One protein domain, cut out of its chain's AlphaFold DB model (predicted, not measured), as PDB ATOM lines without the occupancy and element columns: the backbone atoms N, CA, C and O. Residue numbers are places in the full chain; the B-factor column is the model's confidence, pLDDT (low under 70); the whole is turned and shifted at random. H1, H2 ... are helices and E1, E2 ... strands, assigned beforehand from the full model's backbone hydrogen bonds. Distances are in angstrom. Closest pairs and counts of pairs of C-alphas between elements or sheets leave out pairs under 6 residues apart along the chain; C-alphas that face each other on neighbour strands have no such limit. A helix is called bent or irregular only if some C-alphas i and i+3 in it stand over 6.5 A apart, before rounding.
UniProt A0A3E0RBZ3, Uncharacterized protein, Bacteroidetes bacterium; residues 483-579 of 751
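This is residues 483 to 579 of the 751 residues of an uncharacterized protein of Bacteroidetes bacterium (UniProt A0A3E0RBZ3). Two long helices, H4 and H5, run side by side in opposite ways and make the long part of a rod; three short helices, H1, H2 and H3, follow one another across one end, and at the other end the backbone turns back through the short strand E1, beyond the last residues of H4. H4 and H5 pack on each other along only part of H4, residues 523 to 533. The printed part has 97 residues, with five named helices and one named strand in the order H1, H2, H3, H4, E1, H5, and its class is mostly helix. It is loose, with a radius of gyration of the C-alphas of 18.1 A, and its C-alphas span 60 by 22 by 17 A.

H1, residues 483 to 490, touches H2, residues 495 to 499; their closest C-alphas, of Thr 485 and Ala 498, are 5.3 A apart. H2 touches H3, residues 508 to 514, closest at the C-alphas of Ile 496 and Ile 511, 6.3 A apart. H1 is close to but not clearly touching H4, residues 520 to 542, closest at the C-alphas of Gln 489 and Val 522, 7.8 A apart. E1, residues 548 to 552, pairs with no named strand; its closest C-alpha to H4, that of Pro 552, is 5.0 A from that of Met 541. H5, residues 562 to 579, touches H4 at a shallow tilt of 24 degrees, opposite ways, with the closest C-alphas, of Val 523 and Leu 572, 6.5 A apart. With residues 578 to 579 alone, H5 only just touches H3, by 3 pairs of C-alphas within 8 A, the closest being those of Ala 512 and Tyr 578, 5.8 A apart. H1 and H5 are apart, and so are H1 and H3. Every O i to N i+4 pair is within hydrogen-bond range in H1, H2, H3 and H4, and 12 of 14 are in H5.

H1 begins at C-alpha 483, (329.661, 255.349, 101.619), and is 10.4 A long from first to last C-alpha. H2 measures 6.1 A, H3 9.8 A and E1 8.3 A. H4 runs 32.7 A, ending at C-alpha 542, (334.971, 268.157, 142.734). H5 runs 27.2 A to C-alpha 579, (346.488, 244.355, 114.660), and is irregular, but only just: C-alphas 576 and 579 are 6.51 A apart.

The two C-alphas farthest apart, of Ser 505 and Asn 550, are 59.8 A apart. The printed part has no cut and no long link. The mean pLDDT of the printed part is 76.7; residues 505, 509, 512, 515 to 522 and 576 to 579 are under 70.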
ATOM      1  N   ILE A 483     330.442 254.400 100.818       86.50
ATOM      2  CA  ILE A 483     329.661 255.349 101.619       86.50
ATOM      3  C   ILE A 483     328.905 254.590 102.709       86.50
ATOM      4  O   ILE A 483     328.914 255.005 103.863       86.50
ATOM      5  N   PHE A 484     328.291 253.458 102.367       86.19
ATOM      6  CA  PHE A 484     327.586 252.626 103.332       86.19
ATOM      7  C   PHE A 484     328.523 252.085 104.421       86.19
ATOM      8  O   PHE A 484     328.220 252.229 105.602       86.19
ATOM      9  N   THR A 485     329.691 251.544 104.055       84.75
ATOM     10  CA  THR A 485     330.670 251.048 105.036       84.75
ATOM     11  C   THR A 485     331.185 252.162 105.936       84.75
ATOM     12  O   THR A 485     331.342 251.961 107.137       84.75
ATOM     13  N   ARG A 486     331.390 253.362 105.382       83.88
ATOM     14  CA  ARG A 486     331.755 254.542 106.167       83.88
ATOM     15  C   ARG A 486     330.651 254.925 107.154       83.88
ATOM     16  O   ARG A 486     330.951 255.168 108.314       83.88
ATOM     17  N   ASN A 487     329.396 254.952 106.714       87.25
ATOM     18  CA  ASN A 487     328.267 255.276 107.585       87.25
ATOM     19  C   ASN A 487     328.129 254.263 108.733       87.25
ATOM     20  O   ASN A 487     327.812 254.659 109.848       87.25
ATOM     21  N   LEU A 488     328.393 252.975 108.485       85.00
ATOM     22  CA  LEU A 488     328.407 251.950 109.535       85.00
ATOM     23  C   LEU A 488     329.529 252.181 110.555       85.00
ATOM     24  O   LEU A 488     329.282 252.091 111.756       85.00
ATOM     25  N   GLN A 489     330.730 252.528 110.092       79.00
ATOM     26  CA  GLN A 489     331.844 252.881 110.978       79.00
ATOM     27  C   GLN A 489     331.536 254.139 111.805       79.00
ATOM     28  O   GLN A 489     331.806 254.164 113.000       79.00
ATOM     29  N   GLU A 490     330.916 255.161 111.202       79.06
ATOM     30  CA  GLU A 490     330.467 256.374 111.910       79.06
ATOM     31  C   GLU A 490     329.349 256.077 112.931       79.06
ATOM     32  O   GLU A 490     329.256 256.750 113.955       79.06
ATOM     33  N   LEU A 491     328.528 255.047 112.697       80.81
ATOM     34  CA  LEU A 491     327.508 254.573 113.643       80.81
ATOM     35  C   LEU A 491     328.110 253.796 114.835       80.81
ATOM     36  O   LEU A 491     327.400 253.515 115.802       80.81
ATOM     37  N   GLY A 492     329.397 253.440 114.777       70.06
ATOM     38  CA  GLY A 492     330.076 252.642 115.798       70.06
ATOM     39  C   GLY A 492     329.926 251.127 115.626       70.06
ATOM     40  O   GLY A 492     330.033 250.405 116.613       70.06
ATOM     41  N   VAL A 493     329.651 250.643 114.406       79.94
ATOM     42  CA  VAL A 493     329.799 249.216 114.061       79.94
ATOM     43  C   VAL A 493     331.285 248.887 113.942       79.94
ATOM     44  O   VAL A 493     332.040 249.671 113.362       79.94
ATOM     45  N   ASP A 494     331.681 247.722 114.456       77.00
ATOM     46  CA  ASP A 494     333.067 247.256 114.446       77.00
ATOM     47  C   ASP A 494     333.663 247.304 113.031       77.00
ATOM     48  O   ASP A 494     333.031 246.908 112.042       77.00
ATOM     49  N   SER A 495     334.914 247.761 112.928       74.88
ATOM     50  CA  SER A 495     335.568 247.986 111.635       74.88
ATOM     51  C   SER A 495     335.610 246.736 110.750       74.88
ATOM     52  O   SER A 495     335.435 246.845 109.535       74.88
ATOM     53  N   ILE A 496     335.789 245.550 111.341       75.94
ATOM     54  CA  ILE A 496     335.763 244.271 110.614       75.94
ATOM     55  C   ILE A 496     334.365 244.005 110.060       75.94
ATOM     56  O   ILE A 496     334.228 243.708 108.876       75.94
ATOM     57  N   GLU A 497     333.320 244.153 110.876       79.44
ATOM     58  CA  GLU A 497     331.935 243.909 110.462       79.44
ATOM     59  C   GLU A 497     331.480 244.891 109.375       79.44
ATOM     60  O   GLU A 497     330.856 244.489 108.394       79.44
ATOM     61  N   ALA A 498     331.876 246.162 109.473       81.38
ATOM     62  CA  ALA A 498     331.619 247.148 108.431       81.38
ATOM     63  C   ALA A 498     332.348 246.810 107.117       81.38
ATOM     64  O   ALA A 498     331.774 246.944 106.034       81.38
ATOM     65  N   LEU A 499     333.598 246.339 107.187       81.81
ATOM     66  CA  LEU A 499     334.388 245.974 106.007       81.81
ATOM     67  C   LEU A 499     333.900 244.699 105.311       81.81
ATOM     68  O   LEU A 499     334.141 244.566 104.111       81.81
ATOM     69  N   LYS A 500     333.145 243.823 105.988       82.31
ATOM     70  CA  LYS A 500     332.482 242.669 105.343       82.31
ATOM     71  C   LYS A 500     331.549 243.092 104.210       82.31
ATOM     72  O   LYS A 500     331.391 242.356 103.245       82.31
ATOM     73  N   TYR A 501     330.961 244.285 104.278       80.12
ATOM     74  CA  TYR A 501     330.105 244.792 103.202       80.12
ATOM     75  C   TYR A 501     330.893 245.233 101.964       80.12
ATOM     76  O   TYR A 501     330.380 245.128 100.852       80.12
ATOM     77  N   LEU A 502     332.129 245.711 102.145       80.38
ATOM     78  CA  LEU A 502     333.009 246.106 101.040       80.38
ATOM     79  C   LEU A 502     333.768 244.904 100.465       80.38
ATOM     80  O   LEU A 502     334.013 244.831  99.263       80.38
ATOM     81  N   PHE A 503     334.123 243.952 101.327       79.12
ATOM     82  CA  PHE A 503     334.852 242.739 100.978       79.12
ATOM     83  C   PHE A 503     334.100 241.486 101.445       79.12
ATOM     84  O   PHE A 503     334.591 240.760 102.308       79.12
ATOM     85  N   PRO A 504     332.934 241.179 100.851       71.50
ATOM     86  CA  PRO A 504     332.106 240.049 101.278       71.50
ATOM     87  C   PRO A 504     332.768 238.688 101.050       71.50
ATOM     88  O   PRO A 504     332.345 237.690 101.624       71.50
ATOM     89  N   SER A 505     333.786 238.625 100.190       66.06
ATOM     90  CA  SER A 505     334.535 237.402  99.914       66.06
ATOM     91  C   SER A 505     335.705 237.170 100.871       66.06
ATOM     92  O   SER A 505     336.256 236.074 100.867       66.06
ATOM     93  N   LYS A 506     336.118 238.151 101.678       74.56
ATOM     94  CA  LYS A 506     337.290 238.008 102.550       74.56
ATOM     95  C   LYS A 506     336.899 237.457 103.915       74.56
ATOM     96  O   LYS A 506     335.825 237.770 104.423       74.56
ATOM     97  N   THR A 507     337.768 236.634 104.495       72.94
ATOM     98  CA  THR A 507     337.569 236.144 105.865       72.94
ATOM     99  C   THR A 507     337.864 237.252 106.870       72.94
ATOM    100  O   THR A 507     338.585 238.204 106.566       72.94
ATOM    101  N   ASP A 508     337.333 237.123 108.085       70.19
ATOM    102  CA  ASP A 508     337.558 238.096 109.158       70.19
ATOM    103  C   ASP A 508     339.059 238.306 109.426       70.19
ATOM    104  O   ASP A 508     339.494 239.441 109.606       70.19
ATOM    105  N   ASP A 509     339.863 237.243 109.332       69.81
ATOM    106  CA  ASP A 509     341.320 237.292 109.482       69.81
ATOM    107  C   ASP A 509     342.025 238.027 108.332       69.81
ATOM    108  O   ASP A 509     342.998 238.752 108.543       69.81
ATOM    109  N   GLU A 510     341.550 237.872 107.095       72.31
ATOM    110  CA  GLU A 510     342.080 238.613 105.948       72.31
ATOM    111  C   GLU A 510     341.697 240.090 106.004       72.31
ATOM    112  O   GLU A 510     342.504 240.948 105.651       72.31
ATOM    113  N   ILE A 511     340.475 240.393 106.448       72.31
ATOM    114  CA  ILE A 511     339.994 241.760 106.654       72.31
ATOM    115  C   ILE A 511     340.788 242.422 107.785       72.31
ATOM    116  O   ILE A 511     341.244 243.555 107.622       72.31
ATOM    117  N   ALA A 512     341.024 241.708 108.887       69.00
ATOM    118  CA  ALA A 512     341.895 242.159 109.968       69.00
ATOM    119  C   ALA A 512     343.331 242.389 109.470       69.00
ATOM    120  O   ALA A 512     343.934 243.405 109.794       69.00
ATOM    121  N   GLY A 513     343.854 241.513 108.606       70.00
ATOM    122  CA  GLY A 513     345.159 241.702 107.966       70.00
ATOM    123  C   GLY A 513     345.221 242.899 107.007       70.00
ATOM    124  O   GLY A 513     346.276 243.514 106.859       70.00
ATOM    125  N   MET A 514     344.105 243.260 106.363       70.06
ATOM    126  CA  MET A 514     343.995 244.478 105.544       70.06
ATOM    127  C   MET A 514     343.930 245.751 106.389       70.06
ATOM    128  O   MET A 514     344.362 246.813 105.933       70.06
ATOM    129  N   LEU A 515     343.428 245.649 107.617       67.38
ATOM    130  CA  LEU A 515     343.620 246.637 108.671       67.38
ATOM    131  C   LEU A 515     345.081 246.566 109.143       67.38
ATOM    132  O   LEU A 515     345.407 246.071 110.218       67.38
ATOM    133  N   SER A 516     346.004 247.059 108.313       55.34
ATOM    134  CA  SER A 516     347.400 247.244 108.708       55.34
ATOM    135  C   SER A 516     347.477 248.384 109.736       55.34
ATOM    136  O   SER A 516     347.739 249.538 109.389       55.34
ATOM    137  N   GLY A 517     347.181 248.068 110.996       61.16
ATOM    138  CA  GLY A 517     347.070 249.015 112.103       61.16
ATOM    139  C   GLY A 517     345.628 249.278 112.544       61.16
ATOM    140  O   GLY A 517     344.671 248.716 112.022       61.16
ATOM    141  N   PHE A 518     345.479 250.147 113.541       62.16
ATOM    142  CA  PHE A 518     344.180 250.529 114.090       62.16
ATOM    143  C   PHE A 518     343.556 251.685 113.282       62.16
ATOM    144  O   PHE A 518     344.279 252.550 112.772       62.16
ATOM    145  N   PRO A 519     342.220 251.764 113.160       66.50
ATOM    146  CA  PRO A 519     341.563 252.835 112.420       66.50
ATOM    147  C   PRO A 519     341.710 254.167 113.167       66.50
ATOM    148  O   PRO A 519     340.959 254.488 114.087       66.50
ATOM    149  N   PHE A 520     342.682 254.980 112.742       63.41
ATOM    150  CA  PHE A 520     343.092 256.216 113.423       63.41
ATOM    151  C   PHE A 520     341.957 257.216 113.687       63.41
ATOM    152  O   PHE A 520     342.022 257.969 114.655       63.41
ATOM    153  N   ARG A 521     340.918 257.244 112.841       69.00
ATOM    154  CA  ARG A 521     339.772 258.153 113.016       69.00
ATOM    155  C   ARG A 521     338.878 257.721 114.173       69.00
ATOM    156  O   ARG A 521     338.653 258.524 115.072       69.00
ATOM    157  N   VAL A 522     338.454 256.457 114.178       69.12
ATOM    158  CA  VAL A 522     337.601 255.894 115.234       69.12
ATOM    159  C   VAL A 522     338.362 255.876 116.555       69.12
ATOM    160  O   VAL A 522     337.888 256.430 117.540       69.12
ATOM    161  N   VAL A 523     339.599 255.370 116.571       72.88
ATOM    162  CA  VAL A 523     340.436 255.367 117.782       72.88
ATOM    163  C   VAL A 523     340.699 256.789 118.287       72.88
ATOM    164  O   VAL A 523     340.625 257.036 119.487       72.88
ATOM    165  N   GLY A 524     340.933 257.751 117.389       78.88
ATOM    166  CA  GLY A 524     341.125 259.153 117.760       78.88
ATOM    167  C   GLY A 524     339.863 259.836 118.300       78.88
ATOM    168  O   GLY A 524     339.963 260.778 119.087       78.88
ATOM    169  N   GLU A 525     338.669 259.408 117.894       77.69
ATOM    170  CA  GLU A 525     337.394 259.874 118.455       77.69
ATOM    171  C   GLU A 525     337.084 259.201 119.794       77.69
ATOM    172  O   GLU A 525     336.759 259.901 120.752       77.69
ATOM    173  N   VAL A 526     337.292 257.886 119.909       78.69
ATOM    174  CA  VAL A 526     337.102 257.133 121.159       78.69
ATOM    175  C   VAL A 526     338.080 257.601 122.238       78.69
ATOM    176  O   VAL A 526     337.672 257.807 123.376       78.69
ATOM    177  N   GLN A 527     339.343 257.876 121.896       80.94
ATOM    178  CA  GLN A 527     340.320 258.428 122.840       80.94
ATOM    179  C   GLN A 527     339.922 259.833 123.321       80.94
ATOM    180  O   GLN A 527     340.058 260.139 124.505       80.94
ATOM    181  N   ARG A 528     339.399 260.688 122.431       84.75
ATOM    182  CA  ARG A 528     338.888 262.019 122.807       84.75
ATOM    183  C   ARG A 528     337.656 261.918 123.706       84.75
ATOM    184  O   ARG A 528     337.578 262.647 124.691       84.75
ATOM    185  N   ALA A 529     336.735 261.005 123.398       82.56
ATOM    186  CA  ALA A 529     335.565 260.738 124.228       82.56
ATOM    187  C   ALA A 529     335.968 260.207 125.614       82.56
ATOM    188  O   ALA A 529     335.467 260.697 126.621       82.56
ATOM    189  N   TYR A 530     336.925 259.278 125.679       83.50
ATOM    190  CA  TYR A 530     337.451 258.729 126.929       83.50
ATOM    191  C   TYR A 530     338.069 259.813 127.823       83.50
ATOM    192  O   TYR A 530     337.735 259.902 129.004       83.50
ATOM    193  N   SER A 531     338.894 260.701 127.257       84.56
ATOM    194  CA  SER A 531     339.442 261.850 127.992       84.56
ATOM    195  C   SER A 531     338.346 262.797 128.493       84.56
ATOM    196  O   SER A 531     338.401 263.234 129.637       84.56
ATOM    197  N   ALA A 532     337.316 263.063 127.681       86.00
ATOM    198  CA  ALA A 532     336.189 263.899 128.089       86.00
ATOM    199  C   ALA A 532     335.370 263.271 129.232       86.00
ATOM    200  O   ALA A 532     334.956 263.986 130.143       86.00
ATOM    201  N   PHE A 533     335.172 261.947 129.230       82.50
ATOM    202  CA  PHE A 533     334.512 261.241 130.335       82.50
ATOM    203  C   PHE A 533     335.347 261.267 131.619       82.50
ATOM    204  O   PHE A 533     334.790 261.476 132.694       82.50
ATOM    205  N   ILE A 534     336.673 261.122 131.526       85.06
ATOM    206  CA  ILE A 534     337.566 261.275 132.685       85.06
ATOM    207  C   ILE A 534     337.492 262.698 133.244       85.06
ATOM    208  O   ILE A 534     337.402 262.878 134.459       85.06
ATOM    209  N   ASP A 535     337.509 263.715 132.383       86.56
ATOM    210  CA  ASP A 535     337.392 265.110 132.808       86.56
ATOM    211  C   ASP A 535     336.033 265.398 133.455       86.56
ATOM    212  O   ASP A 535     335.979 266.100 134.466       86.56
ATOM    213  N   LEU A 536     334.952 264.815 132.932       84.69
ATOM    214  CA  LEU A 536     333.611 264.907 133.510       84.69
ATOM    215  C   LEU A 536     333.566 264.265 134.904       84.69
ATOM    216  O   LEU A 536     333.145 264.915 135.855       84.69
ATOM    217  N   ILE A 537     334.105 263.054 135.062       82.94
ATOM    218  CA  ILE A 537     334.193 262.374 136.364       82.94
ATOM    219  C   ILE A 537     335.045 263.183 137.348       82.94
ATOM    220  O   ILE A 537     334.686 263.336 138.513       82.94
ATOM    221  N   ASN A 538     336.147 263.779 136.892       85.06
ATOM    222  CA  ASN A 538     336.966 264.661 137.724       85.06
ATOM    223  C   ASN A 538     336.216 265.932 138.154       85.06
ATOM    224  O   ASN A 538     336.456 266.438 139.253       85.06
ATOM    225  N   GLN A 539     335.324 266.462 137.316       85.62
ATOM    226  CA  GLN A 539     334.449 267.577 137.678       85.62
ATOM    227  C   GLN A 539     333.380 267.134 138.680       85.62
ATOM    228  O   GLN A 539     333.210 267.804 139.694       85.62
ATOM    229  N   GLU A 540     332.746 265.979 138.473       80.50
ATOM    230  CA  GLU A 540     331.747 265.405 139.384       80.50
ATOM    231  C   GLU A 540     332.321 265.026 140.756       80.50
ATOM    232  O   GLU A 540     331.640 265.125 141.777       80.50
ATOM    233  N   MET A 541     333.596 264.641 140.808       81.50
ATOM    234  CA  MET A 541     334.323 264.400 142.056       81.50
ATOM    235  C   MET A 541     334.634 265.692 142.824       81.50
ATOM    236  O   MET A 541     334.831 265.656 144.037       81.50
ATOM    237  N   ARG A 542     334.697 266.838 142.135       83.69
ATOM    238  CA  ARG A 542     334.971 268.157 142.734       83.69
ATOM    239  C   ARG A 542     333.700 268.922 143.078       83.69
ATOM    240  O   ARG A 542     333.745 269.787 143.953       83.69
ATOM    241  N   THR A 543     332.589 268.645 142.403       82.56
ATOM    242  CA  THR A 543     331.310 269.286 142.692       82.56
ATOM    243  C   THR A 543     330.615 268.573 143.856       82.56
ATOM    244  O   THR A 543     330.395 267.362 143.805       82.56
ATOM    245  N   PRO A 544     330.252 269.290 144.930       77.56
ATOM    246  CA  PRO A 544     329.458 268.708 146.004       77.56
ATOM    247  C   PRO A 544     328.030 268.424 145.518       77.56
ATOM    248  O   PRO A 544     327.445 269.217 144.776       77.56
ATOM    249  N   HIS A 545     327.456 267.299 145.946       77.94
ATOM    250  CA  HIS A 545     326.121 266.875 145.536       77.94
ATOM    251  C   HIS A 545     325.038 267.854 146.050       77.94
ATOM    252  O   HIS A 545     325.011 268.169 147.245       77.94
ATOM    253  N   PRO A 546     324.090 268.310 145.203       75.00
ATOM    254  CA  PRO A 546     323.158 269.395 145.539       75.00
ATOM    255  C   PRO A 546     322.182 269.057 146.675       75.00
ATOM    256  O   PRO A 546     321.721 269.956 147.373       75.00
ATOM    257  N   GLN A 547     321.870 267.774 146.886       76.56
ATOM    258  CA  GLN A 547     321.000 267.327 147.986       76.56
ATOM    259  C   GLN A 547     321.786 266.817 149.204       76.56
ATOM    260  O   GLN A 547     321.209 266.657 150.277       76.56
ATOM    261  N   GLN A 548     323.088 266.541 149.053       77.31
ATOM    262  CA  GLN A 548     323.949 265.980 150.104       77.31
ATOM    263  C   GLN A 548     325.376 266.545 149.980       77.31
ATOM    264  O   GLN A 548     326.254 265.880 149.440       77.31
ATOM    265  N   PRO A 549     325.644 267.751 150.512       73.44
ATOM    266  CA  PRO A 549     326.910 268.468 150.301       73.44
ATOM    267  C   PRO A 549     328.172 267.756 150.813       73.44
ATOM    268  O   PRO A 549     329.282 268.149 150.467       73.44
ATOM    269  N   ASN A 550     328.006 266.728 151.648       76.88
ATOM    270  CA  ASN A 550     329.100 265.937 152.213       76.88
ATOM    271  C   ASN A 550     329.606 264.837 151.265       76.88
ATOM    272  O   ASN A 550     330.598 264.183 151.584       76.88
ATOM    273  N   LEU A 551     328.926 264.604 150.137       78.69
ATOM    274  CA  LEU A 551     329.318 263.631 149.122       78.69
ATOM    275  C   LEU A 551     329.606 264.333 147.784       78.69
ATOM    276  O   LEU A 551     328.936 265.319 147.454       78.69
ATOM    277  N   PRO A 552     330.586 263.841 147.006       80.56
ATOM    278  CA  PRO A 552     330.796 264.301 145.640       80.56
ATOM    279  C   PRO A 552     329.604 263.914 144.758       80.56
ATOM    280  O   PRO A 552     328.940 262.906 144.997       80.56
ATOM    281  N   MET A 553     329.346 264.700 143.716       76.31
ATOM    282  CA  MET A 553     328.261 264.463 142.761       76.31
ATOM    283  C   MET A 553     328.397 263.110 142.046       76.31
ATOM    284  O   MET A 553     327.388 262.468 141.779       76.31
ATOM    285  N   ALA A 554     329.633 262.639 141.858       72.81
ATOM    286  CA  ALA A 554     329.955 261.318 141.310       72.81
ATOM    287  C   ALA A 554     329.469 260.130 142.170       72.81
ATOM    288  O   ALA A 554     329.467 258.994 141.706       72.81
ATOM    289  N   ALA A 555     329.093 260.355 143.436       72.69
ATOM    290  CA  ALA A 555     328.593 259.302 144.321       72.69
ATOM    291  C   ALA A 555     327.089 259.015 144.144       72.69
ATOM    292  O   ALA A 555     326.581 258.097 144.791       72.69
ATOM    293  N   ASP A 556     326.368 259.784 143.314       76.81
ATOM    294  CA  ASP A 556     324.966 259.503 142.982       76.81
ATOM    295  C   ASP A 556     324.886 258.343 141.970       76.81
ATOM    296  O   ASP A 556     325.330 258.497 140.831       76.81
ATOM    297  N   PRO A 557     324.259 257.200 142.318       75.19
ATOM    298  CA  PRO A 557     324.086 256.078 141.394       75.19
ATOM    299  C   PRO A 557     323.331 256.430 140.104       75.19
ATOM    300  O   PRO A 557     323.393 255.681 139.133       75.19
ATOM    301  N   ARG A 558     322.579 257.540 140.074       75.31
ATOM    302  CA  ARG A 558     321.876 258.008 138.868       75.31
ATOM    303  C   ARG A 558     322.778 258.721 137.864       75.31
ATOM    304  O   ARG A 558     322.383 258.843 136.708       75.31
ATOM    305  N   LEU A 559     323.944 259.193 138.299       74.94
ATOM    306  CA  LEU A 559     324.942 259.882 137.480       74.94
ATOM    307  C   LEU A 559     326.198 259.023 137.283       74.94
ATOM    308  O   LEU A 559     327.244 259.534 136.910       74.94
ATOM    309  N   ASP A 560     326.108 257.712 137.520       76.81
ATOM    310  CA  ASP A 560     327.254 256.821 137.390       76.81
ATOM    311  C   ASP A 560     327.706 256.691 135.923       76.81
ATOM    312  O   ASP A 560     327.057 256.056 135.086       76.81
ATOM    313  N   LEU A 561     328.852 257.298 135.616       79.69
ATOM    314  CA  LEU A 561     329.492 257.261 134.300       79.69
ATOM    315  C   LEU A 561     330.423 256.054 134.114       79.69
ATOM    316  O   LEU A 561     330.921 255.807 133.011       79.69
ATOM    317  N   THR A 562     330.647 255.275 135.173       79.44
ATOM    318  CA  THR A 562     331.552 254.121 135.186       79.44
ATOM    319  C   THR A 562     331.211 253.075 134.111       79.44
ATOM    320  O   THR A 562     332.127 252.616 133.423       79.44
ATOM    321  N   PRO A 563     329.931 252.725 133.854       83.00
ATOM    322  CA  PRO A 563     329.578 251.795 132.778       83.00
ATOM    323  C   PRO A 563     329.953 252.311 131.380       83.00
ATOM    324  O   PRO A 563     330.323 251.525 130.506       83.00
ATOM    325  N   PHE A 564     329.895 253.629 131.157       80.19
ATOM    326  CA  PHE A 564     330.280 254.234 129.880       80.19
ATOM    327  C   PHE A 564     331.799 254.215 129.687       80.19
ATOM    328  O   PHE A 564     332.264 253.903 128.590       80.19
ATOM    329  N   LEU A 565     332.582 254.440 130.747       80.50
ATOM    330  CA  LEU A 565     334.036 254.254 130.703       80.50
ATOM    331  C   LEU A 565     334.415 252.818 130.333       80.50
ATOM    332  O   LEU A 565     335.201 252.624 129.410       80.50
ATOM    333  N   TYR A 566     333.828 251.812 130.989       84.00
ATOM    334  CA  TYR A 566     334.121 250.413 130.665       84.00
ATOM    335  C   TYR A 566     333.748 250.060 129.225       84.00
ATOM    336  O   TYR A 566     334.529 249.408 128.538       84.00
ATOM    337  N   ARG A 567     332.612 250.560 128.726       80.50
ATOM    338  CA  ARG A 567     332.189 250.332 127.339       80.50
ATOM    339  C   ARG A 567     333.097 251.020 126.314       80.50
ATOM    340  O   ARG A 567     333.396 250.431 125.279       80.50
ATOM    341  N   THR A 568     333.541 252.250 126.580       80.12
ATOM    342  CA  THR A 568     334.496 252.950 125.698       80.12
ATOM    343  C   THR A 568     335.877 252.297 125.711       80.12
ATOM    344  O   THR A 568     336.504 252.193 124.659       80.12
ATOM    345  N   LEU A 569     336.322 251.789 126.863       81.06
ATOM    346  CA  LEU A 569     337.562 251.025 126.989       81.06
ATOM    347  C   LEU A 569     337.473 249.698 126.233       81.06
ATOM    348  O   LEU A 569     338.394 249.369 125.495       81.06
ATOM    349  N   GLU A 570     336.365 248.966 126.358       80.56
ATOM    350  CA  GLU A 570     336.139 247.717 125.625       80.56
ATOM    351  C   GLU A 570     336.117 247.949 124.105       80.56
ATOM    352  O   GLU A 570     336.749 247.204 123.358       80.56
ATOM    353  N   SER A 571     335.447 249.009 123.639       76.62
ATOM    354  CA  SER A 571     335.437 249.401 122.223       76.62
ATOM    355  C   SER A 571     336.838 249.767 121.721       76.62
ATOM    356  O   SER A 571     337.257 249.301 120.664       76.62
ATOM    357  N   LEU A 572     337.607 250.526 122.509       76.62
ATOM    358  CA  LEU A 572     338.992 250.859 122.183       76.62
ATOM    359  C   LEU A 572     339.885 249.614 122.163       76.62
ATOM    360  O   LEU A 572     340.718 249.469 121.271       76.62
ATOM    361  N   GLN A 573     339.703 248.700 123.115       75.19
ATOM    362  CA  GLN A 573     340.441 247.445 123.174       75.19
ATOM    363  C   GLN A 573     340.162 246.594 121.932       75.19
ATOM    364  O   GLN A 573     341.111 246.133 121.303       75.19
ATOM    365  N   LYS A 574     338.898 246.441 121.525       72.56
ATOM    366  CA  LYS A 574     338.531 245.719 120.296       72.56
ATOM    367  C   LYS A 574     339.209 246.324 119.065       72.56
ATOM    368  O   LYS A 574     339.953 245.621 118.391       72.56
ATOM    369  N   GLU A 575     339.076 247.633 118.856       71.56
ATOM    370  CA  GLU A 575     339.651 248.337 117.696       71.56
ATOM    371  C   GLU A 575     341.194 248.329 117.653       71.56
ATOM    372  O   GLU A 575     341.787 248.361 116.573       71.56
ATOM    373  N   VAL A 576     341.868 248.252 118.806       67.81
ATOM    374  CA  VAL A 576     343.340 248.167 118.890       67.81
ATOM    375  C   VAL A 576     343.849 246.726 118.743       67.81
ATOM    376  O   VAL A 576     344.920 246.505 118.178       67.81
ATOM    377  N   THR A 577     343.098 245.731 119.223       65.38
ATOM    378  CA  THR A 577     343.524 244.315 119.213       65.38
ATOM    379  C   THR A 577     343.465 243.640 117.842       65.38
ATOM    380  O   THR A 577     344.107 242.603 117.665       65.38
ATOM    381  N   TYR A 578     342.801 244.233 116.842       60.44
ATOM    382  CA  TYR A 578     342.763 243.688 115.477       60.44
ATOM    383  C   TYR A 578     344.155 243.523 114.838       60.44
ATOM    384  O   TYR A 578     344.365 242.611 114.043       60.44
ATOM    385  N   ALA A 579     345.137 244.343 115.231       47.62
ATOM    386  CA  ALA A 579     346.488 244.355 114.660       47.62
ATOM    387  C   ALA A 579     347.440 243.264 115.214       47.62
ATOM    388  O   ALA A 579     348.638 243.285 114.934       47.62
TER     389      ALA A 579